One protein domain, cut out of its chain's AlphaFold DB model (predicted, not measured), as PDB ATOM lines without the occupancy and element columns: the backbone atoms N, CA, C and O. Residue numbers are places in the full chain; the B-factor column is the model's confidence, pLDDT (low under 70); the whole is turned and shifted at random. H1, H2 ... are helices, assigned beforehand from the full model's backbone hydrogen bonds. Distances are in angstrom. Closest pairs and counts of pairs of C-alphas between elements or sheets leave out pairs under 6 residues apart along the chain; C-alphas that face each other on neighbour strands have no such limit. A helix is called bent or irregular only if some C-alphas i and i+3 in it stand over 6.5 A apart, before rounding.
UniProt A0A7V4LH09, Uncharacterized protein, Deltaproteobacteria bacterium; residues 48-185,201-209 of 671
ATOM      1  N   GLY A  48      37.825  54.838  18.928       94.94
ATOM      2  CA  GLY A  48      36.386  54.744  19.202       94.94
ATOM      3  C   GLY A  48      35.842  53.313  19.165       94.94
ATOM      4  O   GLY A  48      34.697  53.120  18.773       94.94
ATOM      5  N   GLY A  49      36.678  52.326  19.506       96.62
ATOM      6  CA  GLY A  49      36.322  50.907  19.487       96.62
ATOM      7  C   GLY A  49      36.738  50.168  18.212       96.62
ATOM      8  O   GLY A  49      36.584  48.953  18.155       96.62
ATOM      9  N   ASP A  50      37.323  50.837  17.212       97.81
ATOM     10  CA  ASP A  50      37.817  50.158  16.000       97.81
ATOM     11  C   ASP A  50      39.162  49.440  16.205       97.81
ATOM     12  O   ASP A  50      39.505  48.529  15.447       97.81
ATOM     13  N   TRP A  51      39.918  49.803  17.246       98.25
ATOM     14  CA  TRP A  51      41.216  49.203  17.572       98.25
ATOM     15  C   TRP A  51      42.157  49.104  16.359       98.25
ATOM     16  O   TRP A  51      42.578  50.133  15.830       98.25
ATOM     17  N   TYR A  52      42.534  47.890  15.945       98.06
ATOM     18  CA  TYR A  52      43.478  47.636  14.861       98.06
ATOM     19  C   TYR A  52      42.854  46.805  13.733       98.06
ATOM     20  O   TYR A  52      43.592  46.229  12.935       98.06
ATOM     21  N   ARG A  53      41.519  46.724  13.648       97.38
ATOM     22  CA  ARG A  53      40.815  45.849  12.692       97.38
ATOM     23  C   ARG A  53      41.169  46.108  11.229       97.38
ATOM     24  O   ARG A  53      41.160  45.178  10.430       97.38
ATOM     25  N   ASP A  54      41.518  47.353  10.907       96.31
ATOM     26  CA  ASP A  54      41.890  47.792   9.558       96.31
ATOM     27  C   ASP A  54      43.417  47.868   9.348       96.31
ATOM     28  O   ASP A  54      43.898  48.468   8.386       96.31
ATOM     29  N   ALA A  55      44.205  47.310  10.272       97.19
ATOM     30  CA  ALA A  55      45.652  47.213  10.126       97.19
ATOM     31  C   ALA A  55      46.056  46.004   9.270       97.19
ATOM     32  O   ALA A  55      45.292  45.064   9.056       97.19
ATOM     33  N   ASP A  56      47.314  45.996   8.835       96.25
ATOM     34  CA  ASP A  56      47.956  44.808   8.285       96.25
ATOM     35  C   ASP A  56      48.755  44.038   9.362       96.25
ATOM     36  O   ASP A  56      48.747  44.382  10.550       96.25
ATOM     37  N   ASN A  57      49.424  42.949   8.969       98.00
ATOM     38  CA  ASN A  57      50.168  42.092   9.901       98.00
ATOM     39  C   ASN A  57      51.691  42.145   9.696       98.00
ATOM     40  O   ASN A  57      52.446  41.371  10.300       98.00
ATOM     41  N   GLU A  58      52.166  43.100   8.903       97.06
ATOM     42  CA  GLU A  58      53.562  43.262   8.513       97.06
ATOM     43  C   GLU A  58      54.442  43.510   9.749       97.06
ATOM     44  O   GLU A  58      55.547  42.965   9.846       97.06
ATOM     45  N   SER A  59      53.899  44.221  10.747       96.44
ATOM     46  CA  SER A  59      54.459  44.421  12.095       96.44
ATOM     47  C   SER A  59      53.804  43.572  13.193       96.44
ATOM     48  O   SER A  59      53.983  43.852  14.374       96.44
ATOM     49  N   ALA A  60      53.070  42.522  12.818       97.31
ATOM     50  CA  ALA A  60      52.342  41.621  13.715       97.31
ATOM     51  C   ALA A  60      51.211  42.290  14.530       97.31
ATOM     52  O   ALA A  60      50.793  41.769  15.565       97.31
ATOM     53  N   THR A  61      50.704  43.436  14.062       98.12
ATOM     54  CA  THR A  61      49.656  44.221  14.736       98.12
ATOM     55  C   THR A  61      48.362  43.427  14.891       98.12
ATOM     56  O   THR A  61      47.781  43.400  15.976       98.12
ATOM     57  N   LEU A  62      47.938  42.710  13.845       98.62
ATOM     58  CA  LEU A  62      46.763  41.845  13.938       98.62
ATOM     59  C   LEU A  62      47.004  40.665  14.888       98.62
ATOM     60  O   LEU A  62      46.154  40.339  15.714       98.62
ATOM     61  N   ALA A  63      48.183  40.041  14.819       98.31
ATOM     62  CA  ALA A  63      48.502  38.869  15.631       98.31
ATOM     63  C   ALA A  63      48.612  39.167  17.134       98.31
ATOM     64  O   ALA A  63      48.121  38.370  17.932       98.31
ATOM     65  N   TRP A  64      49.225  40.288  17.526       97.19
ATOM     66  CA  TRP A  64      49.523  40.615  18.931       97.19
ATOM     67  C   TRP A  64      48.757  41.819  19.489       97.19
ATOM     68  O   TRP A  64      48.964  42.190  20.644       97.19
ATOM     69  N   GLY A  65      47.877  42.423  18.694       97.75
ATOM     70  CA  GLY A  65      46.947  43.470  19.111       97.75
ATOM     71  C   GLY A  65      45.509  43.031  18.875       97.75
ATOM     72  O   GLY A  65      44.798  42.695  19.822       97.75
ATOM     73  N   GLU A  66      45.105  42.985  17.609       98.75
ATOM     74  CA  GLU A  66      43.706  42.780  17.211       98.75
ATOM     75  C   GLU A  66      43.139  41.421  17.625       98.75
ATOM     76  O   GLU A  66      42.000  41.320  18.076       98.75
ATOM     77  N   SER A  67      43.947  40.362  17.545       98.75
ATOM     78  CA  SER A  67      43.520  39.029  17.970       98.75
ATOM     79  C   SER A  67      43.084  39.006  19.437       98.75
ATOM     80  O   SER A  67      42.115  38.330  19.781       98.75
ATOM     81  N   TYR A  68      43.749  39.778  20.302       98.62
ATOM     82  CA  TYR A  68      43.383  39.888  21.707       98.62
ATOM     83  C   TYR A  68      42.105  40.704  21.902       98.62
ATOM     84  O   TYR A  68      41.291  40.322  22.736       98.62
ATOM     85  N   VAL A  69      41.882  41.752  21.099       98.88
ATOM     86  CA  VAL A  69      40.611  42.499  21.089       98.88
ATOM     87  C   VAL A  69      39.458  41.560  20.735       98.88
ATOM     88  O   VAL A  69      38.495  41.454  21.495       98.88
ATOM     89  N   MET A  70      39.599  40.773  19.668       98.88
ATOM     90  CA  MET A  70      38.597  39.777  19.280       98.88
ATOM     91  C   MET A  70      38.375  38.702  20.363       98.88
ATOM     92  O   MET A  70      37.235  38.371  20.689       98.88
ATOM     93  N   MET A  71      39.443  38.175  20.979       98.75
ATOM     94  CA  MET A  71      39.314  37.233  22.107       98.75
ATOM     95  C   MET A  71      38.602  37.866  23.309       98.75
ATOM     96  O   MET A  71      37.849  37.176  23.997       98.75
ATOM     97  N   SER A  72      38.821  39.161  23.550       98.81
ATOM     98  CA  SER A  72      38.227  39.889  24.670       98.81
ATOM     99  C   SER A  72      36.714  40.014  24.510       98.81
ATOM    100  O   SER A  72      35.973  39.789  25.457       98.81
ATOM    101  N   LEU A  73      36.239  40.237  23.286       98.88
ATOM    102  CA  LEU A  73      34.814  40.318  22.982       98.88
ATOM    103  C   LEU A  73      34.128  38.955  23.103       98.88
ATOM    104  O   LEU A  73      33.045  38.858  23.674       98.88
ATOM    105  N   ALA A  74      34.783  37.878  22.656       98.50
ATOM    106  CA  ALA A  74      34.289  36.521  22.900       98.50
ATOM    107  C   ALA A  74      34.203  36.207  24.408       98.50
ATOM    108  O   ALA A  74      33.258  35.563  24.858       98.50
ATOM    109  N   SER A  75      35.179  36.677  25.189       98.38
ATOM    110  CA  SER A  75      35.206  36.550  26.650       98.38
ATOM    111  C   SER A  75      34.073  37.324  27.323       98.38
ATOM    112  O   SER A  75      33.321  36.745  28.105       98.38
ATOM    113  N   MET A  76      33.852  38.577  26.929       98.00
ATOM    114  CA  MET A  76      32.742  39.379  27.437       98.00
ATOM    115  C   MET A  76      31.374  38.805  27.071       98.00
ATOM    116  O   MET A  76      30.460  38.836  27.897       98.00
ATOM    117  N   PHE A  77      31.226  38.209  25.883       97.62
ATOM    118  CA  PHE A  77      30.005  37.481  25.543       97.62
ATOM    119  C   PHE A  77      29.777  36.289  26.482       97.62
ATOM    120  O   PHE A  77      28.672  36.128  26.989       97.62
ATOM    121  N   ARG A  78      30.807  35.484  26.786       96.50
ATOM    122  CA  ARG A  78      30.679  34.382  27.759       96.50
ATOM    123  C   ARG A  78      30.367  34.880  29.173       96.50
ATOM    124  O   ARG A  78      29.601  34.230  29.880       96.50
ATOM    125  N   ALA A  79      30.914  36.031  29.563       94.00
ATOM    126  CA  ALA A  79      30.691  36.634  30.875       94.00
ATOM    127  C   ALA A  79      29.254  37.156  31.065       94.00
ATOM    128  O   ALA A  79      28.713  37.100  32.167       94.00
ATOM    129  N   THR A  80      28.634  37.680  30.004       90.94
ATOM    130  CA  THR A  80      27.394  38.476  30.112       90.94
ATOM    131  C   THR A  80      26.198  37.900  29.357       90.94
ATOM    132  O   THR A  80      25.056  38.188  29.708       90.94
ATOM    133  N   GLY A  81      26.440  37.124  28.298       90.44
ATOM    134  CA  GLY A  81      25.436  36.733  27.309       90.44
ATOM    135  C   GLY A  81      24.926  37.882  26.425       90.44
ATOM    136  O   GLY A  81      23.984  37.669  25.662       90.44
ATOM    137  N   ASP A  82      25.501  39.088  26.512       89.62
ATOM    138  CA  ASP A  82      25.016  40.256  25.771       89.62
ATOM    139  C   ASP A  82      25.480  40.224  24.307       89.62
ATOM    140  O   ASP A  82      26.674  40.243  23.993       89.62
ATOM    141  N   LEU A  83      24.516  40.222  23.388       91.12
ATOM    142  CA  LEU A  83      24.757  40.201  21.947       91.12
ATOM    143  C   LEU A  83      25.555  41.412  21.437       91.12
ATOM    144  O   LEU A  83      26.136  41.321  20.357       91.12
ATOM    145  N   LEU A  84      25.643  42.514  22.196       91.06
ATOM    146  CA  LEU A  84      26.543  43.634  21.888       91.06
ATOM    147  C   LEU A  84      27.981  43.163  21.621       91.06
ATOM    148  O   LEU A  84      28.644  43.659  20.710       91.06
ATOM    149  N   TYR A  85      28.471  42.190  22.389       96.56
ATOM    150  CA  TYR A  85      29.837  41.701  22.229       96.56
ATOM    151  C   TYR A  85      30.009  40.829  20.984       96.56
ATOM    152  O   TYR A  85      31.077  40.865  20.376       96.56
ATOM    153  N   LEU A  86      28.970  40.103  20.550       96.88
ATOM    154  CA  LEU A  86      28.990  39.412  19.256       96.88
ATOM    155  C   LEU A  86      28.910  40.398  18.088       96.88
ATOM    156  O   LEU A  86      29.594  40.191  17.090       96.88
ATOM    157  N   ASP A  87      28.144  41.483  18.226       96.00
ATOM    158  CA  ASP A  87      28.089  42.563  17.233       96.00
ATOM    159  C   ASP A  87      29.474  43.190  17.037       96.00
ATOM    160  O   ASP A  87      29.988  43.248  15.917       96.00
ATOM    161  N   ARG A  88      30.115  43.584  18.145       97.69
ATOM    162  CA  ARG A  88      31.490  44.097  18.162       97.69
ATOM    163  C   ARG A  88      32.469  43.058  17.597       97.69
ATOM    164  O   ARG A  88      33.265  43.381  16.721       97.69
ATOM    165  N   LEU A  89      32.399  41.795  18.023       98.81
ATOM    166  CA  LEU A  89      33.311  40.750  17.536       98.81
ATOM    167  C   LEU A  89      33.182  40.533  16.025       98.81
ATOM    168  O   LEU A  89      34.194  40.456  15.332       98.81
ATOM    169  N   ALA A  90      31.954  40.477  15.503       98.69
ATOM    170  CA  ALA A  90      31.717  40.381  14.071       98.69
ATOM    171  C   ALA A  90      32.349  41.569  13.336       98.69
ATOM    172  O   ALA A  90      33.082  41.346  12.379       98.69
ATOM    173  N   HIS A  91      32.144  42.799  13.818       98.12
ATOM    174  CA  HIS A  91      32.762  44.004  13.256       98.12
ATOM    175  C   HIS A  91      34.287  43.873  13.137       98.12
ATOM    176  O   HIS A  91      34.842  44.100  12.060       98.12
ATOM    177  N   HIS A  92      34.973  43.430  14.190       98.81
ATOM    178  CA  HIS A  92      36.425  43.215  14.152       98.81
ATOM    179  C   HIS A  92      36.840  42.107  13.167       98.81
ATOM    180  O   HIS A  92      37.750  42.317  12.362       98.81
ATOM    181  N   ILE A  93      36.141  40.964  13.153       98.88
ATOM    182  CA  ILE A  93      36.446  39.848  12.241       98.88
ATOM    183  C   ILE A  93      36.361  40.278  10.768       98.88
ATOM    184  O   ILE A  93      37.239  39.913   9.986       98.88
ATOM    185  N   GLU A  94      35.351  41.066  10.384       98.25
ATOM    186  CA  GLU A  94      35.207  41.544   8.998       98.25
ATOM    187  C   GLU A  94      36.420  42.367   8.542       98.25
ATOM    188  O   GLU A  94      36.944  42.144   7.448       98.25
ATOM    189  N   GLY A  95      36.892  43.288   9.391       98.12
ATOM    190  CA  GLY A  95      38.054  44.131   9.089       98.12
ATOM    191  C   GLY A  95      39.323  43.294   8.920       98.12
ATOM    192  O   GLY A  95      40.036  43.412   7.922       98.12
ATOM    193  N   VAL A  96      39.543  42.352   9.838       98.69
ATOM    194  CA  VAL A  96      40.690  41.434   9.805       98.69
ATOM    195  C   VAL A  96      40.688  40.551   8.553       98.69
ATOM    196  O   VAL A  96      41.743  40.333   7.948       98.69
ATOM    197  N   LEU A  97      39.521  40.039   8.144       98.56
ATOM    198  CA  LEU A  97      39.386  39.208   6.944       98.56
ATOM    199  C   LEU A  97      39.653  39.994   5.661       98.56
ATOM    200  O   LEU A  97      40.309  39.461   4.766       98.56
ATOM    201  N   ALA A  98      39.228  41.258   5.592       97.69
ATOM    202  CA  ALA A  98      39.552  42.135   4.466       97.69
ATOM    203  C   ALA A  98      41.072  42.333   4.292       97.69
ATOM    204  O   ALA A  98      41.546  42.579   3.182       97.69
ATOM    205  N   HIS A  99      41.843  42.164   5.373       98.00
ATOM    206  CA  HIS A  99      43.300  42.283   5.389       98.00
ATOM    207  C   HIS A  99      44.051  40.945   5.291       98.00
ATOM    208  O   HIS A  99      45.274  40.920   5.447       98.00
ATOM    209  N   ARG A 100      43.365  39.831   5.008       98.38
ATOM    210  CA  ARG A 100      44.028  38.548   4.730       98.38
ATOM    211  C   ARG A 100      44.742  38.600   3.374       98.38
ATOM    212  O   ARG A 100      44.297  39.280   2.447       98.38
ATOM    213  N   ASP A 101      45.879  37.925   3.254       98.62
ATOM    214  CA  ASP A 101      46.815  38.134   2.144       98.62
ATOM    215  C   ASP A 101      46.231  37.797   0.760       98.62
ATOM    216  O   ASP A 101      46.554  38.482  -0.211       98.62
ATOM    217  N   ASP A 102      45.349  36.798   0.671       97.88
ATOM    218  CA  ASP A 102      44.599  36.428  -0.539       97.88
ATOM    219  C   ASP A 102      43.549  37.467  -0.959       97.88
ATOM    220  O   ASP A 102      43.270  37.601  -2.150       97.88
ATOM    221  N   HIS A 103      43.017  38.248  -0.017       97.25
ATOM    222  CA  HIS A 103      42.138  39.389  -0.313       97.25
ATOM    223  C   HIS A 103      42.945  40.622  -0.721       97.25
ATOM    224  O   HIS A 103      42.575  41.336  -1.652       97.25
ATOM    225  N   ARG A 104      44.093  40.844  -0.071       97.12
ATOM    226  CA  ARG A 104      45.021  41.944  -0.389       97.12
ATOM    227  C   ARG A 104      45.816  41.717  -1.679       97.12
ATOM    228  O   ARG A 104      46.397  42.664  -2.206       97.12
ATOM    229  N   GLY A 105      45.891  40.479  -2.171       97.38
ATOM    230  CA  GLY A 105      46.690  40.106  -3.342       97.38
ATOM    231  C   GLY A 105      48.201  40.175  -3.103       97.38
ATOM    232  O   GLY A 105      48.970  40.414  -4.036       97.38
ATOM    233  N   VAL A 106      48.643  39.997  -1.854       98.00
ATOM    234  CA  VAL A 106      50.063  40.019  -1.481       98.00
ATOM    235  C   VAL A 106      50.590  38.605  -1.252       98.00
ATOM    236  O   VAL A 106      49.858  37.727  -0.806       98.00
ATOM    237  N   ALA A 107      51.863  38.375  -1.578       97.75
ATOM    238  CA  ALA A 107      52.482  37.055  -1.497       97.75
ATOM    239  C   ALA A 107      53.450  36.915  -0.313       97.75
ATOM    240  O   ALA A 107      54.106  37.884   0.090       97.75
ATOM    241  N   ASP A 108      53.581  35.693   0.199       96.62
ATOM    242  CA  ASP A 108      54.676  35.295   1.082       96.62
ATOM    243  C   ASP A 108      55.982  35.041   0.297       96.62
ATOM    244  O   ASP A 108      56.053  35.196  -0.924       96.62
ATOM    245  N   TYR A 109      57.044  34.639   0.998       96.81
ATOM    246  CA  TYR A 109      58.373  34.387   0.433       96.81
ATOM    247  C   TYR A 109      58.400  33.309  -0.665       96.81
ATOM    248  O   TYR A 109      59.375  33.221  -1.411       96.81
ATOM    249  N   ARG A 110      57.361  32.470  -0.766       96.69
ATOM    250  CA  ARG A 110      57.215  31.436  -1.802       96.69
ATOM    251  C   ARG A 110      56.586  32.000  -3.078       96.69
ATOM    252  O   ARG A 110      56.470  31.273  -4.061       96.69
ATOM    253  N   GLY A 111      56.163  33.266  -3.067       96.94
ATOM    254  CA  GLY A 111      55.365  33.868  -4.131       96.94
ATOM    255  C   GLY A 111      53.888  33.463  -4.076       96.94
ATOM    256  O   GLY A 111      53.178  33.653  -5.060       96.94
ATOM    257  N   VAL A 112      53.421  32.901  -2.954       97.06
ATOM    258  CA  VAL A 112      52.037  32.444  -2.778       97.06
ATOM    259  C   VAL A 112      51.240  33.501  -2.021       97.06
ATOM    260  O   VAL A 112      51.633  33.913  -0.932       97.06
ATOM    261  N   SER A 113      50.114  33.922  -2.592       97.94
ATOM    262  CA  SER A 113      49.083  34.709  -1.909       97.94
ATOM    263  C   SER A 113      47.978  33.750  -1.468       97.94
ATOM    264  O   SER A 113      47.411  33.045  -2.303       97.94
ATOM    265  N   GLY A 114      47.741  33.634  -0.162       96.88
ATOM    266  CA  GLY A 114      46.840  32.625   0.396       96.88
ATOM    267  C   GLY A 114      46.202  33.051   1.711       96.88
ATOM    268  O   GLY A 114      46.357  34.189   2.143       96.88
ATOM    269  N   ALA A 115      45.475  32.129   2.344       98.25
ATOM    270  CA  ALA A 115      44.657  32.388   3.529       98.25
ATOM    271  C   ALA A 115      45.483  32.575   4.820       98.25
ATOM    272  O   ALA A 115      45.295  31.864   5.807       98.25
ATOM    273  N   CYS A 116      46.402  33.536   4.835       98.19
ATOM    274  CA  CYS A 116      47.225  33.895   5.984       98.19
ATOM    275  C   CYS A 116      47.420  35.410   6.083       98.19
ATOM    276  O   CYS A 116      46.929  36.167   5.250       98.19
ATOM    277  N   TRP A 117      48.143  35.840   7.116       98.44
ATOM    278  CA  TRP A 117      48.560  37.226   7.300       98.44
ATOM    279  C   TRP A 117      50.078  37.267   7.476       98.44
ATOM    280  O   TRP A 117      50.594  36.959   8.561       98.44
ATOM    281  N   ARG A 118      50.810  37.599   6.410       97.62
ATOM    282  CA  ARG A 118      52.276  37.634   6.428       97.62
ATOM    283  C   ARG A 118      52.807  38.683   7.395       97.62
ATOM    284  O   ARG A 118      52.196  39.711   7.653       97.62
ATOM    285  N   ASN A 119      54.005  38.419   7.886       97.69
ATOM    286  CA  ASN A 119      54.804  39.337   8.671       97.69
ATOM    287  C   ASN A 119      56.136  39.595   7.959       97.69
ATOM    288  O   ASN A 119      56.659  38.694   7.307       97.69
ATOM    289  N   THR A 120      56.688  40.796   8.117       96.50
ATOM    290  CA  THR A 120      57.983  41.196   7.537       96.50
ATOM    291  C   THR A 120      58.940  41.764   8.590       96.50
ATOM    292  O   THR A 120      59.905  42.438   8.242       96.50
ATOM    293  N   SER A 121      58.657  41.579   9.882       94.31
ATOM    294  CA  SER A 121      59.369  42.271  10.970       94.31
ATOM    295  C   SER A 121      60.263  41.365  11.813       94.31
ATOM    296  O   SER A 121      61.190  41.859  12.452       94.31
ATOM    297  N   TYR A 122      60.017  40.053  11.837       91.88
ATOM    298  CA  TYR A 122      60.796  39.110  12.656       91.88
ATOM    299  C   TYR A 122      61.896  38.377  11.883       91.88
ATOM    300  O   TYR A 122      62.748  37.721  12.482       91.88
ATOM    301  N   GLN A 123      61.879  38.468  10.557       92.12
ATOM    302  CA  GLN A 123      62.748  37.729   9.652       92.12
ATOM    303  C   GLN A 123      63.851  38.642   9.105       92.12
ATOM    304  O   GLN A 123      63.634  39.844   8.919       92.12
ATOM    305  N   PRO A 124      65.026  38.091   8.764       90.94
ATOM    306  CA  PRO A 124      66.076  38.858   8.111       90.94
ATOM    307  C   PRO A 124      65.598  39.520   6.814       90.94
ATOM    308  O   PRO A 124      64.854  38.926   6.033       90.94
ATOM    309  N   ALA A 125      66.063  40.749   6.579       89.12
ATOM    310  CA  ALA A 125      65.795  41.529   5.366       89.12
ATOM    311  C   ALA A 125      64.301  41.727   5.021       89.12
ATOM    312  O   ALA A 125      63.976  42.014   3.871       89.12
ATOM    313  N   GLY A 126      63.400  41.583   5.998       92.50
ATOM    314  CA  GLY A 126      61.967  41.803   5.812       92.50
ATOM    315  C   GLY A 126      61.278  40.795   4.894       92.50
ATOM    316  O   GLY A 126      60.315  41.143   4.214       92.50
ATOM    317  N   GLN A 127      61.778  39.556   4.842       96.12
ATOM    318  CA  GLN A 127      61.157  38.486   4.058       96.12
ATOM    319  C   GLN A 127      59.704  38.246   4.511       96.12
ATOM    320  O   GLN A 127      59.489  37.970   5.693       96.12
ATOM    321  N   PRO A 128      58.709  38.305   3.604       97.06
ATOM    322  CA  PRO A 128      57.313  38.104   3.969       97.06
ATOM    323  C   PRO A 128      57.058  36.645   4.347       97.06
ATOM    324  O   PRO A 128      57.161  35.745   3.516       97.06
ATOM    325  N   TYR A 129      56.700  36.389   5.601       97.62
ATOM    326  CA  TYR A 129      56.464  35.039   6.106       97.62
ATOM    327  C   TYR A 129      55.155  34.950   6.884       97.62
ATOM    328  O   TYR A 129      54.917  35.716   7.818       97.62
ATOM    329  N   CYS A 130      54.324  33.971   6.537       97.50
ATOM    330  CA  CYS A 130      53.128  33.634   7.300       97.50
ATOM    331  C   CYS A 130      53.481  32.663   8.428       97.50
ATOM    332  O   CYS A 130      53.641  31.461   8.197       97.50
ATOM    333  N   TYR A 131      53.595  33.186   9.651       97.81
ATOM    334  CA  TYR A 131      53.792  32.375  10.851       97.81
ATOM    335  C   TYR A 131      52.512  31.645  11.252       97.81
ATOM    336  O   TYR A 131      51.468  32.278  11.421       97.81
ATOM    337  N   ALA A 132      52.619  30.340  11.516       97.44
ATOM    338  CA  ALA A 132      51.514  29.534  12.036       97.44
ATOM    339  C   ALA A 132      50.935  30.119  13.335       97.44
ATOM    340  O   ALA A 132      49.722  30.181  13.498       97.44
ATOM    341  N   VAL A 133      51.783  30.648  14.225       98.06
ATOM    342  CA  VAL A 133      51.311  31.302  15.452       98.06
ATOM    343  C   VAL A 133      50.427  32.518  15.178       98.06
ATOM    344  O   VAL A 133      49.398  32.656  15.830       98.06
ATOM    345  N   HIS A 134      50.762  33.368  14.200       98.62
ATOM    346  CA  HIS A 134      49.943  34.540  13.872       98.62
ATOM    347  C   HIS A 134      48.573  34.105  13.355       98.62
ATOM    348  O   HIS A 134      47.553  34.577  13.845       98.62
ATOM    349  N   SER A 135      48.552  33.143  12.435       98.56
ATOM    350  CA  SER A 135      47.320  32.553  11.918       98.56
ATOM    351  C   SER A 135      46.469  31.918  13.022       98.56
ATOM    352  O   SER A 135      45.268  32.164  13.083       98.56
ATOM    353  N   GLY A 136      47.082  31.165  13.942       98.56
ATOM    354  CA  GLY A 136      46.393  30.565  15.086       98.56
ATOM    355  C   GLY A 136      45.808  31.602  16.049       98.56
ATOM    356  O   GLY A 136      44.699  31.417  16.542       98.56
ATOM    357  N   MET A 137      46.516  32.712  16.288       98.75
ATOM    358  CA  MET A 137      46.009  33.831  17.090       98.75
ATOM    359  C   MET A 137      44.821  34.524  16.411       98.75
ATOM    360  O   MET A 137      43.797  34.734  17.052       98.75
ATOM    361  N   ILE A 138      44.954  34.864  15.125       98.88
ATOM    362  CA  ILE A 138      43.987  35.678  14.375       98.88
ATOM    363  C   ILE A 138      42.712  34.893  14.043       98.88
ATOM    364  O   ILE A 138      41.614  35.428  14.172       98.88
ATOM    365  N   ALA A 139      42.834  33.627  13.636       98.81
ATOM    366  CA  ALA A 139      41.687  32.827  13.209       98.81
ATOM    367  C   ALA A 139      40.949  32.134  14.367       98.81
ATOM    368  O   ALA A 139      39.799  31.734  14.197       98.81
ATOM    369  N   TYR A 140      41.562  31.988  15.549       98.69
ATOM    370  CA  TYR A 140      40.893  31.365  16.701       98.69
ATOM    371  C   TYR A 140      39.571  32.067  17.081       98.69
ATOM    372  O   TYR A 140      38.558  31.371  17.173       98.69
ATOM    373  N   PRO A 141      39.509  33.409  17.219       98.69
ATOM    374  CA  PRO A 141      38.258  34.114  17.512       98.69
ATOM    375  C   PRO A 141      37.166  33.936  16.452       98.69
ATOM    376  O   PRO A 141      35.987  34.012  16.779       98.69
ATOM    377  N   MET A 142      37.535  33.659  15.197       98.75
ATOM    378  CA  MET A 142      36.584  33.407  14.109       98.75
ATOM    379  C   MET A 142      35.867  32.064  14.294       98.75
ATOM    380  O   MET A 142      34.645  31.980  14.177       98.75
ATOM    381  N   ALA A 143      36.623  31.016  14.633       98.31
ATOM    382  CA  ALA A 143      36.056  29.713  14.973       98.31
ATOM    383  C   ALA A 143      35.264  29.771  16.291       98.31
ATOM    384  O   ALA A 143      34.203  29.158  16.403       98.31
ATOM    385  N   GLU A 144      35.746  30.547  17.265       97.62
ATOM    386  CA  GLU A 144      35.056  30.765  18.536       97.62
ATOM    387  C   GLU A 144      33.722  31.500  18.350       97.62
ATOM    388  O   GLU A 144      32.730  31.097  18.948       97.62
ATOM    389  N   PHE A 145      33.650  32.508  17.474       98.62
ATOM    390  CA  PHE A 145      32.391  33.166  17.117       98.62
ATOM    391  C   PHE A 145      31.359  32.150  16.617       98.62
ATOM    392  O   PHE A 145      30.239  32.102  17.120       98.62
ATOM    393  N   ALA A 146      31.743  31.287  15.670       97.88
ATOM    394  CA  ALA A 146      30.846  30.263  15.140       97.88
ATOM    395  C   ALA A 146      30.394  29.267  16.222       97.88
ATOM    396  O   ALA A 146      29.223  28.888  16.271       97.88
ATOM    397  N   ARG A 147      31.304  28.885  17.127       95.62
ATOM    398  CA  ARG A 147      30.996  28.024  18.275       95.62
ATOM    399  C   ARG A 147      29.981  28.677  19.218       95.62
ATOM    400  O   ARG A 147      29.028  28.011  19.609       95.62
ATOM    401  N   LEU A 148      30.164  29.957  19.553       96.56
ATOM    402  CA  LEU A 148      29.271  30.716  20.437       96.56
ATOM    403  C   LEU A 148      27.876  30.895  19.824       96.56
ATOM    404  O   LEU A 148      26.877  30.692  20.510       96.56
ATOM    405  N   VAL A 149      27.794  31.195  18.524       97.12
ATOM    406  CA  VAL A 149      26.513  31.272  17.799       97.12
ATOM    407  C   VAL A 149      25.760  29.944  17.882       97.12
ATOM    408  O   VAL A 149      24.580  29.935  18.233       97.12
ATOM    409  N   ALA A 150      26.442  28.822  17.638       95.00
ATOM    410  CA  ALA A 150      25.831  27.496  17.697       95.00
ATOM    411  C   ALA A 150      25.436  27.080  19.129       95.00
ATOM    412  O   ALA A 150      24.333  26.577  19.349       95.00
ATOM    413  N   GLU A 151      26.314  27.302  20.115       93.88
ATOM    414  CA  GLU A 151      26.078  26.966  21.527       93.88
ATOM    415  C   GLU A 151      24.839  27.682  22.083       93.88
ATOM    416  O   GLU A 151      24.020  27.066  22.771       93.88
ATOM    417  N   HIS A 152      24.670  28.956  21.726       94.75
ATOM    418  CA  HIS A 152      23.566  29.793  22.190       94.75
ATOM    419  C   HIS A 152      22.358  29.810  21.233       94.75
ATOM    420  O   HIS A 152      21.369  30.480  21.526       94.75
ATOM    421  N   ARG A 153      22.394  29.037  20.133       94.94
ATOM    422  CA  ARG A 153      21.320  28.918  19.120       94.94
ATOM    423  C   ARG A 153      20.922  30.255  18.487       94.94
ATOM    424  O   ARG A 153      19.740  30.557  18.335       94.94
ATOM    425  N   LEU A 154      21.922  31.048  18.122       94.50
ATOM    426  CA  LEU A 154      21.756  32.401  17.591       94.50
ATOM    427  C   LEU A 154      21.730  32.443  16.055       94.50
ATOM    428  O   LEU A 154      21.839  33.513  15.470       94.50
ATOM    429  N   ASP A 155      21.587  31.301  15.378       95.81
ATOM    430  CA  ASP A 155      21.725  31.203  13.919       95.81
ATOM    431  C   ASP A 155      20.780  32.133  13.147       95.81
ATOM    432  O   ASP A 155      21.169  32.684  12.121       95.81
ATOM    433  N   ALA A 156      19.550  32.308  13.641       93.75
ATOM    434  CA  ALA A 156      18.516  33.132  13.014       93.75
ATOM    435  C   ALA A 156      18.515  34.595  13.492       93.75
ATOM    436  O   ALA A 156      17.805  35.421  12.915       93.75
ATOM    437  N   GLU A 157      19.279  34.920  14.537       90.06
ATOM    438  CA  GLU A 157      19.353  36.275  15.080       90.06
ATOM    439  C   GLU A 157      20.083  37.208  14.107       90.06
ATOM    440  O   GLU A 157      21.066  36.820  13.469       90.06
ATOM    441  N   LEU A 158      19.593  38.447  13.983       89.88
ATOM    442  CA  LEU A 158      20.150  39.440  13.061       89.88
ATOM    443  C   LEU A 158      21.225  40.302  13.729       89.88
ATOM    444  O   LEU A 158      20.974  40.970  14.740       89.88
ATOM    445  N   ALA A 159      22.385  40.367  13.081       90.81
ATOM    446  CA  ALA A 159      23.430  41.342  13.357       90.81
ATOM    447  C   ALA A 159      22.993  42.766  12.916       90.81
ATOM    448  O   ALA A 159      21.980  42.926  12.225       90.81
ATOM    449  N   PRO A 160      23.710  43.838  13.319       86.19
ATOM    450  CA  PRO A 160      23.349  45.225  13.003       86.19
ATOM    451  C   PRO A 160      23.269  45.545  11.510       86.19
ATOM    452  O   PRO A 160      22.528  46.443  11.122       86.19
ATOM    453  N   ASP A 161      24.002  44.811  10.679       88.75
ATOM    454  CA  ASP A 161      24.008  44.961   9.222       88.75
ATOM    455  C   ASP A 161      22.871  44.200   8.517       88.75
ATOM    456  O   ASP A 161      22.765  44.241   7.292       88.75
ATOM    457  N   GLY A 162      21.996  43.530   9.276       88.44
ATOM    458  CA  GLY A 162      20.861  42.771   8.756       88.44
ATOM    459  C   GLY A 162      21.206  41.355   8.285       88.44
ATOM    460  O   GLY A 162      20.300  40.628   7.882       88.44
ATOM    461  N   GLU A 163      22.472  40.934   8.355       94.44
ATOM    462  CA  GLU A 163      22.864  39.543   8.124       94.44
ATOM    463  C   GLU A 163      22.582  38.701   9.381       94.44
ATOM    464  O   GLU A 163      22.744  39.155  10.515       94.44
ATOM    465  N   THR A 164      22.166  37.447   9.206       96.19
ATOM    466  CA  THR A 164      22.025  36.512  10.333       96.19
ATOM    467  C   THR A 164      23.391  36.136  10.909       96.19
ATOM    468  O   THR A 164      24.325  35.899  10.133       96.19
ATOM    469  N   TYR A 165      23.511  35.944  12.226       97.00
ATOM    470  CA  TYR A 165      24.761  35.430  12.795       97.00
ATOM    471  C   TYR A 165      25.132  34.045  12.257       97.00
ATOM    472  O   TYR A 165      26.320  33.763  12.147       97.00
ATOM    473  N   GLY A 166      24.166  33.203  11.868       98.00
ATOM    474  CA  GLY A 166      24.449  31.904  11.247       98.00
ATOM    475  C   GLY A 166      25.222  32.026   9.926       98.00
ATOM    476  O   GLY A 166      26.196  31.306   9.702       98.00
ATOM    477  N   ALA A 167      24.851  32.982   9.069       98.50
ATOM    478  CA  ALA A 167      25.568  33.252   7.818       98.50
ATOM    479  C   ALA A 167      26.990  33.786   8.071       98.50
ATOM    480  O   ALA A 167      27.954  33.279   7.485       98.50
ATOM    481  N   LYS A 168      27.139  34.722   9.020       98.50
ATOM    482  CA  LYS A 168      28.453  35.206   9.469       98.50
ATOM    483  C   LYS A 168      29.315  34.074  10.024       98.50
ATOM    484  O   LYS A 168      30.448  33.892   9.587       98.50
ATOM    485  N   ALA A 169      28.758  33.263  10.921       98.56
ATOM    486  CA  ALA A 169      29.421  32.114  11.528       98.56
ATOM    487  C   ALA A 169      29.928  31.129  10.470       98.56
ATOM    488  O   ALA A 169      31.087  30.727  10.529       98.56
ATOM    489  N   ALA A 170      29.108  30.788   9.471       98.50
ATOM    490  CA  ALA A 170      29.515  29.897   8.387       98.50
ATOM    491  C   ALA A 170      30.715  30.449   7.600       98.50
ATOM    492  O   ALA A 170      31.668  29.714   7.329       98.50
ATOM    493  N   ARG A 171      30.706  31.746   7.276       98.31
ATOM    494  CA  ARG A 171      31.789  32.403   6.532       98.31
ATOM    495  C   ARG A 171      33.073  32.531   7.348       98.31
ATOM    496  O   ARG A 171      34.154  32.248   6.835       98.31
ATOM    497  N   TYR A 172      32.971  32.921   8.614       98.69
ATOM    498  CA  TYR A 172      34.121  33.033   9.513       98.69
ATOM    499  C   TYR A 172      34.751  31.668   9.791       98.69
ATOM    500  O   TYR A 172      35.975  31.534   9.808       98.69
ATOM    501  N   LEU A 173      33.918  30.638   9.940       98.44
ATOM    502  CA  LEU A 173      34.366  29.265  10.113       98.44
ATOM    503  C   LEU A 173      35.086  28.741   8.866       98.44
ATOM    504  O   LEU A 173      36.138  28.115   8.988       98.44
ATOM    505  N   ASP A 174      34.566  29.025   7.671       98.56
ATOM    506  CA  ASP A 174      35.237  28.678   6.415       98.56
ATOM    507  C   ASP A 174      36.591  29.389   6.280       98.56
ATOM    508  O   ASP A 174      37.608  28.755   5.989       98.56
ATOM    509  N   ALA A 175      36.652  30.683   6.608       98.75
ATOM    510  CA  ALA A 175      37.905  31.425   6.615       98.75
ATOM    511  C   ALA A 175      38.934  30.827   7.593       98.75
ATOM    512  O   ALA A 175      40.097  30.651   7.224       98.75
ATOM    513  N   ALA A 176      38.505  30.448   8.799       98.75
ATOM    514  CA  ALA A 176      39.353  29.800   9.795       98.75
ATOM    515  C   ALA A 176      39.861  28.420   9.332       98.75
ATOM    516  O   ALA A 176      41.035  28.095   9.540       98.75
ATOM    517  N   ARG A 177      39.019  27.625   8.652       98.69
ATOM    518  CA  ARG A 177      39.420  26.344   8.038       98.69
ATOM    519  C   ARG A 177      40.481  26.543   6.959       98.69
ATOM    520  O   ARG A 177      41.497  25.847   6.975       98.69
ATOM    521  N   GLN A 178      40.270  27.495   6.050       98.75
ATOM    522  CA  GLN A 178      41.230  27.824   4.990       98.75
ATOM    523  C   GLN A 178      42.576  28.264   5.578       98.75
ATOM    524  O   GLN A 178      43.629  27.827   5.114       98.75
ATOM    525  N   THR A 179      42.547  29.072   6.640       98.75
ATOM    526  CA  THR A 179      43.759  29.491   7.345       98.75
ATOM    527  C   THR A 179      44.477  28.323   8.009       98.75
ATOM    528  O   THR A 179      45.694  28.215   7.876       98.75
ATOM    529  N   ALA A 180      43.766  27.407   8.672       98.56
ATOM    530  CA  ALA A 180      44.393  26.209   9.230       98.56
ATOM    531  C   ALA A 180      45.047  25.342   8.137       98.56
ATOM    532  O   ALA A 180      46.184  24.898   8.308       98.56
ATOM    533  N   ALA A 181      44.362  25.163   7.003       98.38
ATOM    534  CA  ALA A 181      44.853  24.391   5.862       98.38
ATOM    535  C   ALA A 181      46.089  25.021   5.193       98.38
ATOM    536  O   ALA A 181      46.962  24.302   4.707       98.38
ATOM    537  N   TYR A 182      46.232  26.353   5.221       98.50
ATOM    538  CA  TYR A 182      47.416  27.042   4.685       98.50
ATOM    539  C   TYR A 182      48.730  26.628   5.371       98.50
ATOM    540  O   TYR A 182      49.813  26.788   4.805       98.50
ATOM    541  N   HIS A 183      48.637  26.087   6.588       97.94
ATOM    542  CA  HIS A 183      49.766  25.606   7.381       97.94
ATOM    543  C   HIS A 183      49.900  24.074   7.382       97.94
ATOM    544  O   HIS A 183      50.701  23.534   8.143       97.94
ATOM    545  N   ASP A 184      49.156  23.342   6.544       97.00
ATOM    546  CA  ASP A 184      49.260  21.877   6.484       97.00
ATOM    547  C   ASP A 184      50.647  21.393   6.032       97.00
ATOM    548  O   ASP A 184      51.073  20.311   6.437       97.00
ATOM    549  N   ASP A 185      51.388  22.203   5.269       96.19
ATOM    550  CA  ASP A 185      52.766  21.907   4.861       96.19
ATOM    551  C   ASP A 185      53.782  21.983   6.014       96.19
ATOM    552  O   ASP A 185      54.879  21.433   5.918       96.19
ATOM    553  N   PHE A 201      65.983  31.509   4.929       95.50
ATOM    554  CA  PHE A 201      66.375  32.748   5.608       95.50
ATOM    555  C   PHE A 201      66.174  32.698   7.134       95.50
ATOM    556  O   PHE A 201      66.556  33.640   7.822       95.50
ATOM    557  N   LEU A 202      65.562  31.638   7.669       94.75
ATOM    558  CA  LEU A 202      65.422  31.388   9.102       94.75
ATOM    559  C   LEU A 202      66.471  30.365   9.553       94.75
ATOM    560  O   LEU A 202      66.502  29.242   9.050       94.75
ATOM    561  N   ASP A 203      67.252  30.688  10.586       93.88
ATOM    562  CA  ASP A 203      68.250  29.768  11.175       93.88
ATOM    563  C   ASP A 203      67.631  28.485  11.775       93.88
ATOM    564  O   ASP A 203      68.316  27.508  12.105       93.88
ATOM    565  N   TYR A 204      66.310  28.493  11.932       93.88
ATOM    566  CA  TYR A 204      65.488  27.431  12.493       93.88
ATOM    567  C   TYR A 204      64.521  26.813  11.468       93.88
ATOM    568  O   TYR A 204      63.583  26.119  11.859       93.88
ATOM    569  N   ALA A 205      64.748  27.010  10.165       96.19
ATOM    570  CA  ALA A 205      63.989  26.330   9.114       96.19
ATOM    571  C   ALA A 205      63.978  24.802   9.320       96.19
ATOM    572  O   ALA A 205      65.009  24.190   9.611       96.19
ATOM    573  N   GLY A 206      62.803  24.179   9.198       96.12
ATOM    574  CA  GLY A 206      62.607  22.739   9.400       96.12
ATOM    575  C   GLY A 206      62.681  22.262  10.853       96.12
ATOM    576  O   GLY A 206      62.486  21.071  11.101       96.12
ATOM    577  N   ARG A 207      62.962  23.146  11.820       95.56
ATOM    578  CA  ARG A 207      62.950  22.799  13.246       95.56
ATOM    579  C   ARG A 207      61.529  22.821  13.798       95.56
ATOM    580  O   ARG A 207      60.652  23.473  13.240       95.56
ATOM    581  N   ASP A 208      61.336  22.119  14.912       94.81
ATOM    582  CA  ASP A 208      60.123  22.223  15.727       94.81
ATOM    583  C   ASP A 208      59.811  23.685  16.051       94.81
ATOM    584  O   ASP A 208      60.730  24.471  16.283       94.81
ATOM    585  N   GLN A 209      58.533  24.044  16.053       96.12
ATOM    586  CA  GLN A 209      58.113  25.362  16.502       96.12
ATOM    587  C   GLN A 209      58.121  25.426  18.040       96.12
ATOM    588  O   GLN A 209      57.835  24.424  18.699       96.12
TER     589      GLN A 209
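What this domain is: This is residues 48 to 185 and 201 to 209 of the 671 residues of an uncharacterized protein of Deltaproteobacteria bacterium (UniProt A0A7V4LH09). Four helices stand as an up-and-down bundle, the helical hairpin of H1 and H2 packed on that of H4 and H5, while at the end where H4 begins the long loop of residues 105 to 131 and the separate piece 201 to 209 reach past the bundle. Short H3 is at that end too, and the link 152 to 164 joins H4 to H5 at the opposite end. The 147 printed residues hold five named helices, H1 to H5 along the chain, and no named strand; the class is all helix. The whole is compact, with a radius of gyration of the C-alphas of 15.8 A, and elongated, spanning 48 by 31 by 28 A.

Where its parts are: H1, residues 61 to 80, is 27.7 A long and begins at C-alpha 61 (49.656, 44.221, 14.736). H4, residues 132 to 151, is 27.3 A long. H5, residues 165 to 182, is 25.5 A long and ends at C-alpha 182 (47.416, 27.042, 4.685). H2 is residues 83 to 98, 23.0 A; H3 is residues 101 to 104, 4.9 A.

How they stand to each other: H1 touches H4 at a shallow tilt of 22 degrees, the same way, closest at the C-alphas of Ala 63 and His 134, 4.9 A. H1 touches H2, opposite ways at 20 degrees, a shallow tilt, closest at Leu 73 and Tyr 85, C-alphas 5.2 A apart. H4 touches H5, opposite ways at a shallow tilt of 28 degrees; the C-alphas of Ala 146 and Ala 169 are closest, 4.3 A. H4 has a kink of 32 degrees near residue 139 and is only just irregular, C-alphas 138 and 141 being 6.7 A apart. H1 and H5 are apart. Every O i to N i+4 pair is within hydrogen-bond range in H2 and H5, and 14 of 16 in H1 and in H4; H3 is too short for one.

The domain as a whole: The C-alphas farthest apart, of Ala 156 and Asp 203, are 49.9 A apart. Residues 186 to 200 are not printed, a gap of 17.4 A between C-alphas 185 and 201. The links H3 to H4 and H4 to H5 are long. No printed residue is under 70 in pLDDT.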